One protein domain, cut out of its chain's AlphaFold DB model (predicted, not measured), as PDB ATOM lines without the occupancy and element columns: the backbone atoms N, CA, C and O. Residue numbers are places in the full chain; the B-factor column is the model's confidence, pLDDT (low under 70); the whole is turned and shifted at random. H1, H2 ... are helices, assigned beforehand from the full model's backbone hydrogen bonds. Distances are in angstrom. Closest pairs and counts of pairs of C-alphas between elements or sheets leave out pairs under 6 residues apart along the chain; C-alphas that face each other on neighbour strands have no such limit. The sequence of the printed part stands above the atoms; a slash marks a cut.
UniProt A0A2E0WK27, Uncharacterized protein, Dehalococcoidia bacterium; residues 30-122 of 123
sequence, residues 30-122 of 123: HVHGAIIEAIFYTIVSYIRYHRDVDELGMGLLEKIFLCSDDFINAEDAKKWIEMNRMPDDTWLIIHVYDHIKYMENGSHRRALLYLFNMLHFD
ATOM      1  N   HIS A  30      -5.906 -40.937  -3.037       87.88
ATOM      2  CA  HIS A  30      -5.900 -42.342  -2.629       87.88
ATOM      3  C   HIS A  30      -4.557 -42.753  -2.023       87.88
ATOM      4  O   HIS A  30      -4.544 -43.448  -1.009       87.88
ATOM      5  N   VAL A  31      -3.442 -42.304  -2.605       89.25
ATOM      6  CA  VAL A  31      -2.102 -42.565  -2.068       89.25
ATOM      7  C   VAL A  31      -1.935 -41.907  -0.699       89.25
ATOM      8  O   VAL A  31      -1.551 -42.589   0.247       89.25
ATOM      9  N   HIS A  32      -2.302 -40.630  -0.551       90.94
ATOM     10  CA  HIS A  32      -2.246 -39.940   0.742       90.94
ATOM     11  C   HIS A  32      -3.094 -40.645   1.806       90.94
ATOM     12  O   HIS A  32      -2.606 -40.900   2.906       90.94
ATOM     13  N   GLY A  33      -4.332 -41.023   1.468       92.75
ATOM     14  CA  GLY A  33      -5.199 -41.777   2.374       92.75
ATOM     15  C   GLY A  33      -4.575 -43.102   2.821       92.75
ATOM     16  O   GLY A  33      -4.550 -43.393   4.014       92.75
ATOM     17  N   ALA A  34      -3.998 -43.862   1.886       94.00
ATOM     18  CA  ALA A  34      -3.340 -45.134   2.188       94.00
ATOM     19  C   ALA A  34      -2.085 -44.965   3.064       94.00
ATOM     20  O   ALA A  34      -1.831 -45.792   3.939       94.00
ATOM     21  N   ILE A  35      -1.303 -43.897   2.865       95.44
ATOM     22  CA  ILE A  35      -0.129 -43.610   3.703       95.44
ATOM     23  C   ILE A  35      -0.557 -43.248   5.130       95.44
ATOM     24  O   ILE A  35       0.022 -43.765   6.085       95.44
ATOM     25  N   ILE A  36      -1.587 -42.409   5.294       96.00
ATOM     26  CA  ILE A  36      -2.127 -42.055   6.616       96.00
ATOM     27  C   ILE A  36      -2.662 -43.298   7.338       96.00
ATOM     28  O   ILE A  36      -2.361 -43.501   8.515       96.00
ATOM     29  N   GLU A  37      -3.387 -44.165   6.631       97.31
ATOM     30  CA  GLU A  37      -3.873 -45.437   7.173       97.31
ATOM     31  C   GLU A  37      -2.712 -46.354   7.602       97.31
ATOM     32  O   GLU A  37      -2.730 -46.924   8.697       97.31
ATOM     33  N   ALA A  38      -1.652 -46.441   6.795       97.44
ATOM     34  CA  ALA A  38      -0.455 -47.201   7.138       97.44
ATOM     35  C   ALA A  38       0.266 -46.640   8.377       97.44
ATOM     36  O   ALA A  38       0.703 -47.418   9.228       97.44
ATOM     37  N   ILE A  39       0.369 -45.312   8.516       97.56
ATOM     38  CA  ILE A  39       0.920 -44.661   9.717       97.56
ATOM     39  C   ILE A  39       0.089 -45.034  10.944       97.56
ATOM     40  O   ILE A  39       0.649 -45.504  11.936       97.56
ATOM     41  N   PHE A  40      -1.235 -44.886  10.854       98.19
ATOM     42  CA  PHE A  40      -2.159 -45.208  11.937       98.19
ATOM     43  C   PHE A  40      -1.980 -46.654  12.417       98.19
ATOM     44  O   PHE A  40      -1.692 -46.889  13.592       98.19
ATOM     45  N   TYR A  41      -2.062 -47.632  11.511       98.31
ATOM     46  CA  TYR A  41      -1.940 -49.040  11.895       98.31
ATOM     47  C   TYR A  41      -0.527 -49.427  12.340       98.31
ATOM     48  O   TYR A  41      -0.373 -50.318  13.178       98.31
ATOM     49  N   THR A  42       0.510 -48.742  11.850       98.19
ATOM     50  CA  THR A  42       1.879 -48.938  12.344       98.19
ATOM     51  C   THR A  42       2.012 -48.465  13.793       98.19
ATOM     52  O   THR A  42       2.622 -49.167  14.599       98.19
ATOM     53  N   ILE A  43       1.404 -47.330  14.154       98.00
ATOM     54  CA  ILE A  43       1.372 -46.836  15.540       98.00
ATOM     55  C   ILE A  43       0.570 -47.781  16.440       98.00
ATOM     56  O   ILE A  43       1.044 -48.152  17.511       98.00
ATOM     57  N   VAL A  44      -0.605 -48.238  15.996       97.62
ATOM     58  CA  VAL A  44      -1.410 -49.218  16.750       97.62
ATOM     59  C   VAL A  44      -0.620 -50.508  16.982       97.62
ATOM     60  O   VAL A  44      -0.580 -51.025  18.100       97.62
ATOM     61  N   SER A  45       0.055 -51.013  15.945       97.69
ATOM     62  CA  SER A  45       0.910 -52.197  16.052       97.69
ATOM     63  C   SER A  45       2.074 -51.980  17.020       97.69
ATOM     64  O   SER A  45       2.382 -52.884  17.794       97.69
ATOM     65  N   TYR A  46       2.688 -50.795  17.014       97.12
ATOM     66  CA  TYR A  46       3.745 -50.429  17.955       97.12
ATOM     67  C   TYR A  46       3.244 -50.442  19.402       97.12
ATOM     68  O   TYR A  46       3.838 -51.109  20.247       97.12
ATOM     69  N   ILE A  47       2.121 -49.773  19.687       95.69
ATOM     70  CA  ILE A  47       1.524 -49.745  21.030       95.69
ATOM     71  C   ILE A  47       1.236 -51.173  21.499       95.69
ATOM     72  O   ILE A  47       1.652 -51.560  22.589       95.69
ATOM     73  N   ARG A  48       0.577 -51.988  20.661       96.44
ATOM     74  CA  ARG A  48       0.268 -53.380  21.010       96.44
ATOM     75  C   ARG A  48       1.527 -54.191  21.297       96.44
ATOM     76  O   ARG A  48       1.569 -54.863  22.320       96.44
ATOM     77  N   TYR A  49       2.539 -54.084  20.437       95.94
ATOM     78  CA  TYR A  49       3.813 -54.773  20.617       95.94
ATOM     79  C   TYR A  49       4.437 -54.454  21.979       95.94
ATOM     80  O   TYR A  49       4.807 -55.370  22.706       95.94
ATOM     81  N   HIS A  50       4.490 -53.178  22.368       94.06
ATOM     82  CA  HIS A  50       5.058 -52.791  23.660       94.06
ATOM     83  C   HIS A  50       4.217 -53.246  24.855       94.06
ATOM     84  O   HIS A  50       4.784 -53.655  25.864       94.06
ATOM     85  N   ARG A  51       2.885 -53.251  24.735       92.69
ATOM     86  CA  ARG A  51       2.001 -53.833  25.758       92.69
ATOM     87  C   ARG A  51       2.208 -55.348  25.923       92.69
ATOM     88  O   ARG A  51       1.935 -55.872  26.994       92.69
ATOM     89  N   ASP A  52       2.662 -56.046  24.881       93.44
ATOM     90  CA  ASP A  52       2.924 -57.492  24.919       93.44
ATOM     91  C   ASP A  52       4.291 -57.849  25.517       93.44
ATOM     92  O   ASP A  52       4.430 -58.913  26.119       93.44
ATOM     93  N   VAL A  53       5.306 -56.996  25.334       91.25
ATOM     94  CA  VAL A  53       6.686 -57.291  25.767       91.25
ATOM     95  C   VAL A  53       7.083 -56.640  27.093       91.25
ATOM     96  O   VAL A  53       7.998 -57.134  27.746       91.25
ATOM     97  N   ASP A  54       6.442 -55.539  27.489       89.19
ATOM     98  CA  ASP A  54       6.738 -54.845  28.746       89.19
ATOM     99  C   ASP A  54       6.056 -55.542  29.931       89.19
ATOM    100  O   ASP A  54       4.872 -55.872  29.872       89.19
ATOM    101  N   GLU A  55       6.776 -55.724  31.040       84.06
ATOM    102  CA  GLU A  55       6.263 -56.419  32.234       84.06
ATOM    103  C   GLU A  55       5.043 -55.732  32.865       84.06
ATOM    104  O   GLU A  55       4.201 -56.390  33.474       84.06
ATOM    105  N   LEU A  56       4.929 -54.409  32.711       81.88
ATOM    106  CA  LEU A  56       3.791 -53.630  33.203       81.88
ATOM    107  C   LEU A  56       2.660 -53.546  32.173       81.88
ATOM    108  O   LEU A  56       1.648 -52.891  32.425       81.88
ATOM    109  N   GLY A  57       2.830 -54.179  31.010       85.38
ATOM    110  CA  GLY A  57       1.873 -54.149  29.916       85.38
ATOM    111  C   GLY A  57       1.695 -52.763  29.300       85.38
ATOM    112  O   GLY A  57       0.609 -52.471  28.805       85.38
ATOM    113  N   MET A  58       2.718 -51.898  29.358       86.88
ATOM    114  CA  MET A  58       2.676 -50.522  28.841       86.88
ATOM    115  C   MET A  58       4.016 -50.105  28.230       86.88
ATOM    116  O   MET A  58       5.069 -50.243  28.852       86.88
ATOM    117  N   GLY A  59       3.983 -49.505  27.040       89.00
ATOM    118  CA  GLY A  59       5.190 -48.956  26.408       89.00
ATOM    119  C   GLY A  59       5.679 -47.649  27.040       89.00
ATOM    120  O   GLY A  59       4.935 -46.970  27.744       89.00
ATOM    121  N   LEU A  60       6.919 -47.243  26.741       90.56
ATOM    122  CA  LEU A  60       7.505 -45.991  27.248       90.56
ATOM    123  C   LEU A  60       6.643 -44.755  26.940       90.56
ATOM    124  O   LEU A  60       6.359 -43.962  27.832       90.56
ATOM    125  N   LEU A  61       6.211 -44.593  25.687       93.81
ATOM    126  CA  LEU A  61       5.387 -43.447  25.281       93.81
ATOM    127  C   LEU A  61       3.996 -43.471  25.923       93.81
ATOM    128  O   LEU A  61       3.448 -42.420  26.226       93.81
ATOM    129  N   GLU A  62       3.447 -44.656  26.181       91.94
ATOM    130  CA  GLU A  62       2.186 -44.801  26.911       91.94
ATOM    131  C   GLU A  62       2.349 -44.415  28.386       91.94
ATOM    132  O   GLU A  62       1.519 -43.690  28.929       91.94
ATOM    133  N   LYS A  63       3.465 -44.803  29.015       89.31
ATOM    134  CA  LYS A  63       3.814 -44.373  30.376       89.31
ATOM    135  C   LYS A  63       3.951 -42.852  30.456       89.31
ATOM    136  O   LYS A  63       3.403 -42.252  31.369       89.31
ATOM    137  N   ILE A  64       4.638 -42.227  29.496       90.12
ATOM    138  CA  ILE A  64       4.787 -40.763  29.431       90.12
ATOM    139  C   ILE A  64       3.429 -40.085  29.245       90.12
ATOM    140  O   ILE A  64       3.139 -39.121  29.946       90.12
ATOM    141  N   PHE A  65       2.585 -40.608  28.354       91.06
ATOM    142  CA  PHE A  65       1.236 -40.094  28.121       91.06
ATOM    143  C   PHE A  65       0.373 -40.098  29.393       91.06
ATOM    144  O   PHE A  65      -0.368 -39.148  29.635       91.06
ATOM    145  N   LEU A  66       0.485 -41.145  30.214       87.12
ATOM    146  CA  LEU A  66      -0.262 -41.284  31.469       87.12
ATOM    147  C   LEU A  66       0.363 -40.525  32.651       87.12
ATOM    148  O   LEU A  66      -0.315 -40.308  33.652       87.12
ATOM    149  N   CYS A  67       1.637 -40.135  32.562       84.94
ATOM    150  CA  CYS A  67       2.393 -39.534  33.661       84.94
ATOM    151  C   CYS A  67       2.065 -38.039  33.832       84.94
ATOM    152  O   CYS A  67       2.878 -37.167  33.525       84.94
ATOM    153  N   SER A  68       0.855 -37.742  34.305       81.50
ATOM    154  CA  SER A  68       0.444 -36.398  34.716       81.50
ATOM    155  C   SER A  68       0.855 -36.085  36.160       81.50
ATOM    156  O   SER A  68       1.153 -36.987  36.947       81.50
ATOM    157  N   ASP A  69       0.807 -34.806  36.545       81.81
ATOM    158  CA  ASP A  69       0.998 -34.401  37.946       81.81
ATOM    159  C   ASP A  69      -0.013 -35.099  38.872       81.81
ATOM    160  O   ASP A  69       0.339 -35.534  39.968       81.81
ATOM    161  N   ASP A  70      -1.255 -35.286  38.418       82.62
ATOM    162  CA  ASP A  70      -2.286 -36.007  39.170       82.62
ATOM    163  C   ASP A  70      -1.949 -37.492  39.347       82.62
ATOM    164  O   ASP A  70      -2.233 -38.065  40.397       82.62
ATOM    165  N   PHE A  71      -1.324 -38.114  38.342       86.12
ATOM    166  CA  PHE A  71      -0.852 -39.493  38.434       86.12
ATOM    167  C   PHE A  71       0.296 -39.627  39.442       86.12
ATOM    168  O   PHE A  71       0.280 -40.536  40.271       86.12
ATOM    169  N   ILE A  72       1.267 -38.708  39.413       85.19
ATOM    170  CA  ILE A  72       2.413 -38.707  40.340       85.19
ATOM    171  C   ILE A  72       1.947 -38.544  41.793       85.19
ATOM    172  O   ILE A  72       2.519 -39.151  42.697       85.19
ATOM    173  N   ASN A  73       0.904 -37.741  42.014       88.00
ATOM    174  CA  ASN A  73       0.350 -37.467  43.340       88.00
ATOM    175  C   ASN A  73      -0.758 -38.452  43.767       88.00
ATOM    176  O   ASN A  73      -1.357 -38.271  44.829       88.00
ATOM    177  N   ALA A  74      -1.057 -39.483  42.971       86.00
ATOM    178  CA  ALA A  74      -2.098 -40.451  43.294       86.00
ATOM    179  C   ALA A  74      -1.676 -41.385  44.443       86.00
ATOM    180  O   ALA A  74      -0.607 -41.989  44.409       86.00
ATOM    181  N   GLU A  75      -2.560 -41.580  45.428       87.44
ATOM    182  CA  GLU A  75      -2.332 -42.536  46.527       87.44
ATOM    183  C   GLU A  75      -2.246 -43.993  46.034       87.44
ATOM    184  O   GLU A  75      -1.511 -44.803  46.595       87.44
ATOM    185  N   ASP A  76      -2.990 -44.323  44.972       86.56
ATOM    186  CA  ASP A  76      -2.979 -45.629  44.310       86.56
ATOM    187  C   ASP A  76      -2.919 -45.436  42.790       86.56
ATOM    188  O   ASP A  76      -3.917 -45.124  42.131       86.56
ATOM    189  N   ALA A  77      -1.726 -45.645  42.232       81.31
ATOM    190  CA  ALA A  77      -1.453 -45.487  40.808       81.31
ATOM    191  C   ALA A  77      -2.294 -46.430  39.931       81.31
ATOM    192  O   ALA A  77      -2.734 -46.042  38.847       81.31
ATOM    193  N   LYS A  78      -2.556 -47.662  40.386       81.69
ATOM    194  CA  LYS A  78      -3.313 -48.641  39.598       81.69
ATOM    195  C   LYS A  78      -4.780 -48.235  39.516       81.69
ATOM    196  O   LYS A  78      -5.355 -48.215  38.429       81.69
ATOM    197  N   LYS A  79      -5.360 -47.846  40.653       85.56
ATOM    198  CA  LYS A  79      -6.729 -47.333  40.711       85.56
ATOM    199  C   LYS A  79      -6.883 -46.042  39.905       85.56
ATOM    200  O   LYS A  79      -7.888 -45.876  39.218       85.56
ATOM    201  N   TRP A  80      -5.892 -45.147  39.952       86.31
ATOM    202  CA  TRP A  80      -5.912 -43.916  39.161       86.31
ATOM    203  C   TRP A  80      -5.972 -44.211  37.661       86.31
ATOM    204  O   TRP A  80      -6.812 -43.636  36.971       86.31
ATOM    205  N   ILE A  81      -5.151 -45.148  37.168       83.06
ATOM    206  CA  ILE A  81      -5.163 -45.562  35.756       83.06
ATOM    207  C   ILE A  81      -6.531 -46.126  35.366       83.06
ATOM    208  O   ILE A  81      -7.058 -45.757  34.322       83.06
ATOM    209  N   GLU A  82      -7.131 -46.990  36.188       82.12
ATOM    210  CA  GLU A  82      -8.451 -47.569  35.896       82.12
ATOM    211  C   GLU A  82      -9.559 -46.507  35.846       82.12
ATOM    212  O   GLU A  82     -10.426 -46.565  34.976       82.12
ATOM    213  N   MET A  83      -9.517 -45.518  36.744       83.75
ATOM    214  CA  MET A  83     -10.523 -44.453  36.825       83.75
ATOM    215  C   MET A  83     -10.367 -43.368  35.755       83.75
ATOM    216  O   MET A  83     -11.359 -42.747  35.379       83.75
ATOM    217  N   ASN A  84      -9.146 -43.138  35.273       81.50
ATOM    218  CA  ASN A  84      -8.833 -42.104  34.283       81.50
ATOM    219  C   ASN A  84      -8.549 -42.687  32.895       81.50
ATOM    220  O   ASN A  84      -8.077 -41.980  32.000       81.50
ATOM    221  N   ARG A  85      -8.838 -43.977  32.692       78.56
ATOM    222  CA  ARG A  85      -8.678 -44.612  31.390       78.56
ATOM    223  C   ARG A  85      -9.633 -43.966  30.395       78.56
ATOM    224  O   ARG A  85     -10.846 -43.948  30.599       78.56
ATOM    225  N   MET A  86      -9.077 -43.459  29.301       81.69
ATOM    226  CA  MET A  86      -9.882 -42.953  28.198       81.69
ATOM    227  C   MET A  86     -10.724 -44.080  27.577       81.69
ATOM    228  O   MET A  86     -10.317 -45.244  27.611       81.69
ATOM    229  N   PRO A  87     -11.903 -43.752  27.016       84.88
ATOM    230  CA  PRO A  87     -12.797 -44.744  26.418       84.88
ATOM    231  C   PRO A  87     -12.180 -45.450  25.203       84.88
ATOM    232  O   PRO A  87     -12.572 -46.570  24.880       84.88
ATOM    233  N   ASP A  88     -11.214 -44.808  24.547       90.75
ATOM    234  CA  ASP A  88     -10.453 -45.350  23.431       90.75
ATOM    235  C   ASP A  88      -8.986 -44.884  23.469       90.75
ATOM    236  O   ASP A  88      -8.593 -44.039  24.276       90.75
ATOM    237  N   ASP A  89      -8.167 -45.466  22.588       92.25
ATOM    238  CA  ASP A  89      -6.733 -45.178  22.476       92.25
ATOM    239  C   ASP A  89      -6.437 -43.991  21.520       92.25
ATOM    240  O   ASP A  89      -5.278 -43.769  21.166       92.25
ATOM    241  N   THR A  90      -7.436 -43.207  21.079       95.31
ATOM    242  CA  THR A  90      -7.258 -42.162  20.042       95.31
ATOM    243  C   THR A  90      -6.173 -41.159  20.420       95.31
ATOM    244  O   THR A  90      -5.268 -40.879  19.632       95.31
ATOM    245  N   TRP A  91      -6.221 -40.641  21.647       94.25
ATOM    246  CA  TRP A  91      -5.257 -39.644  22.114       94.25
ATOM    247  C   TRP A  91      -3.874 -40.227  22.379       94.25
ATOM    248  O   TRP A  91      -2.882 -39.535  22.169       94.25
ATOM    249  N   LEU A  92      -3.789 -41.505  22.754       94.75
ATOM    250  CA  LEU A  92      -2.511 -42.206  22.848       94.75
ATOM    251  C   LEU A  92      -1.873 -42.361  21.460       94.75
ATOM    252  O   LEU A  92      -0.675 -42.140  21.303       94.75
ATOM    253  N   ILE A  93      -2.664 -42.692  20.437       97.00
ATOM    254  CA  ILE A  93      -2.191 -42.798  19.049       97.00
ATOM    255  C   ILE A  93      -1.666 -41.444  18.557       97.00
ATOM    256  O   ILE A  93      -0.569 -41.387  18.000       97.00
ATOM    257  N   ILE A  94      -2.406 -40.358  18.808       96.50
ATOM    258  CA  ILE A  94      -1.967 -38.990  18.486       96.50
ATOM    259  C   ILE A  94      -0.689 -38.641  19.257       96.50
ATOM    260  O   ILE A  94       0.276 -38.158  18.670       96.50
ATOM    261  N   HIS A  95      -0.626 -38.960  20.551       95.88
ATOM    262  CA  HIS A  95       0.567 -38.714  21.353       95.88
ATOM    263  C   HIS A  95       1.794 -39.424  20.772       95.88
ATOM    264  O   HIS A  95       2.848 -38.806  20.628       95.88
ATOM    265  N   VAL A  96       1.667 -40.697  20.385       96.44
ATOM    266  CA  VAL A  96       2.762 -41.436  19.745       96.44
ATOM    267  C   VAL A  96       3.142 -40.806  18.406       96.44
ATOM    268  O   VAL A  96       4.335 -40.667  18.145       96.44
ATOM    269  N   TYR A  97       2.165 -40.388  17.592       96.44
ATOM    270  CA  TYR A  97       2.394 -39.688  16.322       96.44
ATOM    271  C   TYR A  97       3.256 -38.429  16.514       96.44
ATOM    272  O   TYR A  97       4.271 -38.263  15.836       96.44
ATOM    273  N   ASP A  98       2.923 -37.589  17.494       95.81
ATOM    274  CA  ASP A  98       3.655 -36.347  17.777       95.81
ATOM    275  C   ASP A  98       5.066 -36.596  18.351       95.81
ATOM    276  O   ASP A  98       5.959 -35.746  18.274       95.81
ATOM    277  N   HIS A  99       5.296 -37.788  18.911       95.50
ATOM    278  CA  HIS A  99       6.496 -38.142  19.669       95.50
ATOM    279  C   HIS A  99       7.331 -39.258  19.021       95.50
ATOM    280  O   HIS A  99       8.192 -39.845  19.680       95.50
ATOM    281  N   ILE A 100       7.179 -39.504  17.712       92.81
ATOM    282  CA  ILE A 100       7.888 -40.571  16.969       92.81
ATOM    283  C   ILE A 100       9.409 -40.549  17.167       92.81
ATOM    284  O   ILE A 100      10.067 -41.592  17.206       92.81
ATOM    285  N   LYS A 101      10.002 -39.362  17.324       90.69
ATOM    286  CA  LYS A 101      11.447 -39.211  17.563       90.69
ATOM    287  C   LYS A 101      11.938 -39.899  18.845       90.69
ATOM    288  O   LYS A 101      13.122 -40.221  18.915       90.69
ATOM    289  N   TYR A 102      11.044 -40.131  19.806       93.62
ATOM    290  CA  TYR A 102      11.310 -40.788  21.086       93.62
ATOM    291  C   TYR A 102      10.908 -42.268  21.105       93.62
ATOM    292  O   TYR A 102      11.059 -42.920  22.135       93.62
ATOM    293  N   MET A 103      10.404 -42.809  19.993       94.12
ATOM    294  CA  MET A 103      10.148 -44.243  19.888       94.12
ATOM    295  C   MET A 103      11.440 -45.039  20.043       94.12
ATOM    296  O   MET A 103      12.512 -44.632  19.581       94.12
ATOM    297  N   GLU A 104      11.304 -46.227  20.621       91.12
ATOM    298  CA  GLU A 104      12.388 -47.196  20.674       91.12
ATOM    299  C   GLU A 104      12.844 -47.591  19.259       91.12
ATOM    300  O   GLU A 104      12.092 -47.553  18.275       91.12
ATOM    301  N   ASN A 105      14.124 -47.942  19.126       90.25
ATOM    302  CA  ASN A 105      14.673 -48.371  17.846       90.25
ATOM    303  C   ASN A 105      14.055 -49.708  17.431       90.25
ATOM    304  O   ASN A 105      14.188 -50.703  18.134       90.25
ATOM    305  N   GLY A 106      13.444 -49.748  16.249       93.00
ATOM    306  CA  GLY A 106      12.778 -50.951  15.767       93.00
ATOM    307  C   GLY A 106      12.213 -50.803  14.361       93.00
ATOM    308  O   GLY A 106      12.377 -49.772  13.699       93.00
ATOM    309  N   SER A 107      11.544 -51.858  13.900       95.12
ATOM    310  CA  SER A 107      10.880 -51.898  12.594       95.12
ATOM    311  C   SER A 107       9.771 -50.851  12.484       95.12
ATOM    312  O   SER A 107       9.708 -50.175  11.460       95.12
ATOM    313  N   HIS A 108       8.959 -50.651  13.530       96.69
ATOM    314  CA  HIS A 108       7.881 -49.653  13.534       96.69
ATOM    315  C   HIS A 108       8.404 -48.231  13.352       96.69
ATOM    316  O   HIS A 108       7.967 -47.536  12.438       96.69
ATOM    317  N   ARG A 109       9.402 -47.818  14.150       95.38
ATOM    318  CA  ARG A 109      10.032 -46.493  14.021       95.38
ATOM    319  C   ARG A 109      10.590 -46.281  12.613       95.38
ATOM    320  O   ARG A 109      10.396 -45.224  12.022       95.38
ATOM    321  N   ARG A 110      11.263 -47.293  12.055       95.75
ATOM    322  CA  ARG A 110      11.823 -47.226  10.699       95.75
ATOM    323  C   ARG A 110      10.736 -47.104   9.628       95.75
ATOM    324  O   ARG A 110      10.889 -46.300   8.716       95.75
ATOM    325  N   ALA A 111       9.660 -47.878   9.739       96.38
ATOM    326  CA  ALA A 111       8.531 -47.809   8.818       96.38
ATOM    327  C   ALA A 111       7.883 -46.417   8.842       96.38
ATOM    328  O   ALA A 111       7.692 -45.820   7.786       96.38
ATOM    329  N   LEU A 112       7.638 -45.865  10.035       96.44
ATOM    330  CA  LEU A 112       7.085 -44.519  10.186       96.44
ATOM    331  C   LEU A 112       7.994 -43.457   9.565       96.44
ATOM    332  O   LEU A 112       7.504 -42.628   8.813       96.44
ATOM    333  N   LEU A 113       9.313 -43.513   9.770       94.00
ATOM    334  CA  LEU A 113      10.229 -42.560   9.127       94.00
ATOM    335  C   LEU A 113      10.079 -42.540   7.596       94.00
ATOM    336  O   LEU A 113      10.058 -41.464   7.003       94.00
ATOM    337  N   TYR A 114       9.925 -43.700   6.952       94.00
ATOM    338  CA  TYR A 114       9.693 -43.750   5.506       94.00
ATOM    339  C   TYR A 114       8.323 -43.195   5.110       94.00
ATOM    340  O   TYR A 114       8.246 -42.401   4.176       94.00
ATOM    341  N   LEU A 115       7.261 -43.571   5.823       95.12
ATOM    342  CA  LEU A 115       5.898 -43.121   5.527       95.12
ATOM    343  C   LEU A 115       5.739 -41.604   5.703       95.12
ATOM    344  O   LEU A 115       5.125 -40.943   4.872       95.12
ATOM    345  N   PHE A 116       6.337 -41.032   6.749       92.12
ATOM    346  CA  PHE A 116       6.318 -39.590   6.984       92.12
ATOM    347  C   PHE A 116       7.109 -38.828   5.929       92.12
ATOM    348  O   PHE A 116       6.653 -37.784   5.474       92.12
ATOM    349  N   ASN A 117       8.260 -39.357   5.506       91.25
ATOM    350  CA  ASN A 117       9.010 -38.752   4.410       91.25
ATOM    351  C   ASN A 117       8.177 -38.729   3.120       91.25
ATOM    352  O   ASN A 117       8.159 -37.707   2.448       91.25
ATOM    353  N   MET A 118       7.434 -39.797   2.810       91.19
ATOM    354  CA  MET A 118       6.539 -39.810   1.642       91.19
ATOM    355  C   MET A 118       5.466 -38.711   1.710       91.19
ATOM    356  O   MET A 118       5.158 -38.119   0.684       91.19
ATOM    357  N   LEU A 119       4.929 -38.403   2.899       88.06
ATOM    358  CA  LEU A 119       3.988 -37.287   3.073       88.06
ATOM    359  C   LEU A 119       4.670 -35.919   2.990       88.06
ATOM    360  O   LEU A 119       4.109 -34.988   2.433       88.06
ATOM    361  N   HIS A 120       5.857 -35.777   3.579       84.00
ATOM    362  CA  HIS A 120       6.537 -34.486   3.669       84.00
ATOM    363  C   HIS A 120       7.087 -34.008   2.322       84.00
ATOM    364  O   HIS A 120       7.214 -32.806   2.103       84.00
ATOM    365  N   PHE A 121       7.416 -34.945   1.437       82.50
ATOM    366  CA  PHE A 121       7.924 -34.656   0.102       82.50
ATOM    367  C   PHE A 121       6.852 -34.794  -0.994       82.50
ATOM    368  O   PHE A 121       7.216 -34.774  -2.161       82.50
ATOM    369  N   ASP A 122       5.558 -34.865  -0.627       65.94
ATOM    370  CA  ASP A 122       4.396 -34.917  -1.544       65.94
ATOM    371  C   ASP A 122       4.432 -36.059  -2.588       65.94
ATOM    372  O   ASP A 122       3.781 -35.964  -3.632       65.94
TER     373      ASP A 122
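AT A GLANCE: This is residues 30 to 122 of the 123 residues of an uncharacterized protein of Dehalococcoidia bacterium (UniProt A0A2E0WK27). One long helix, H1, is the spine; H6 runs back beside it, and short H5 crosses its middle. H2 packs on H5, and beyond one end of H1 the short H3 and H4 make a loose head, which adds to the length. The printed part has 93 residues with six named helices, H1 to H6 in chain order, and no named strand: the class is all helix. It is only just loose, close to compact, with a radius of gyration of the C-alphas of 14.9 A, and spans 49 by 23 by 19 A.

IN THESE COORDINATES: Find C-alpha 30 at (-5.900, -42.342, -2.629); from there H1, residues 30 to 53, runs 34.5 A to C-alpha 53 at (6.686, -57.291, 25.767). H6, residues 107 to 120, covers 20.0 A and ends at C-alpha 120, (6.537, -34.486, 3.669). Look for H5 at residues 90 to 98, 12.6 A, H2 at 60 to 66, H4 at 77 to 83, both 10.0 A, and H3 at 69 to 72, 5.1 A.

HOW THE PARTS SIT: Start at H1: it touches H6 at a shallow tilt of 23 degrees, opposite ways, the closest C-alphas being those of Tyr 46 and His 108, 6.1 A apart. With residues 40 to 44 alone H1 touches H5, about perpendicular at 78 degrees; C-alphas 43 and 93 are closest, at 6.4 A. H5 touches H2 at a steep tilt of 52 degrees, opposite ways, closest at C-alphas 61 and 96, 6.4 A. H3 and H4 only just touch, only at the corner, with 3 pairs of C-alphas within 8 A, closest at Phe 71 and Ala 77, 6.5 A. H4 is apart from H1, H5 and H6. Every O i to N i+4 pair is within hydrogen-bond range in H1, H2, H4, H5 and H6; H3 is too short for one.

THE WHOLE: The C-alphas of His 30 and Glu 75, 49.3 A apart, are the two farthest apart. Residues 73 to 79, of which 77 to 79 belong to H4, stand free. The printed part has no cut and no long link; its mean pLDDT is 90.7, and residue 122 alone is under 70.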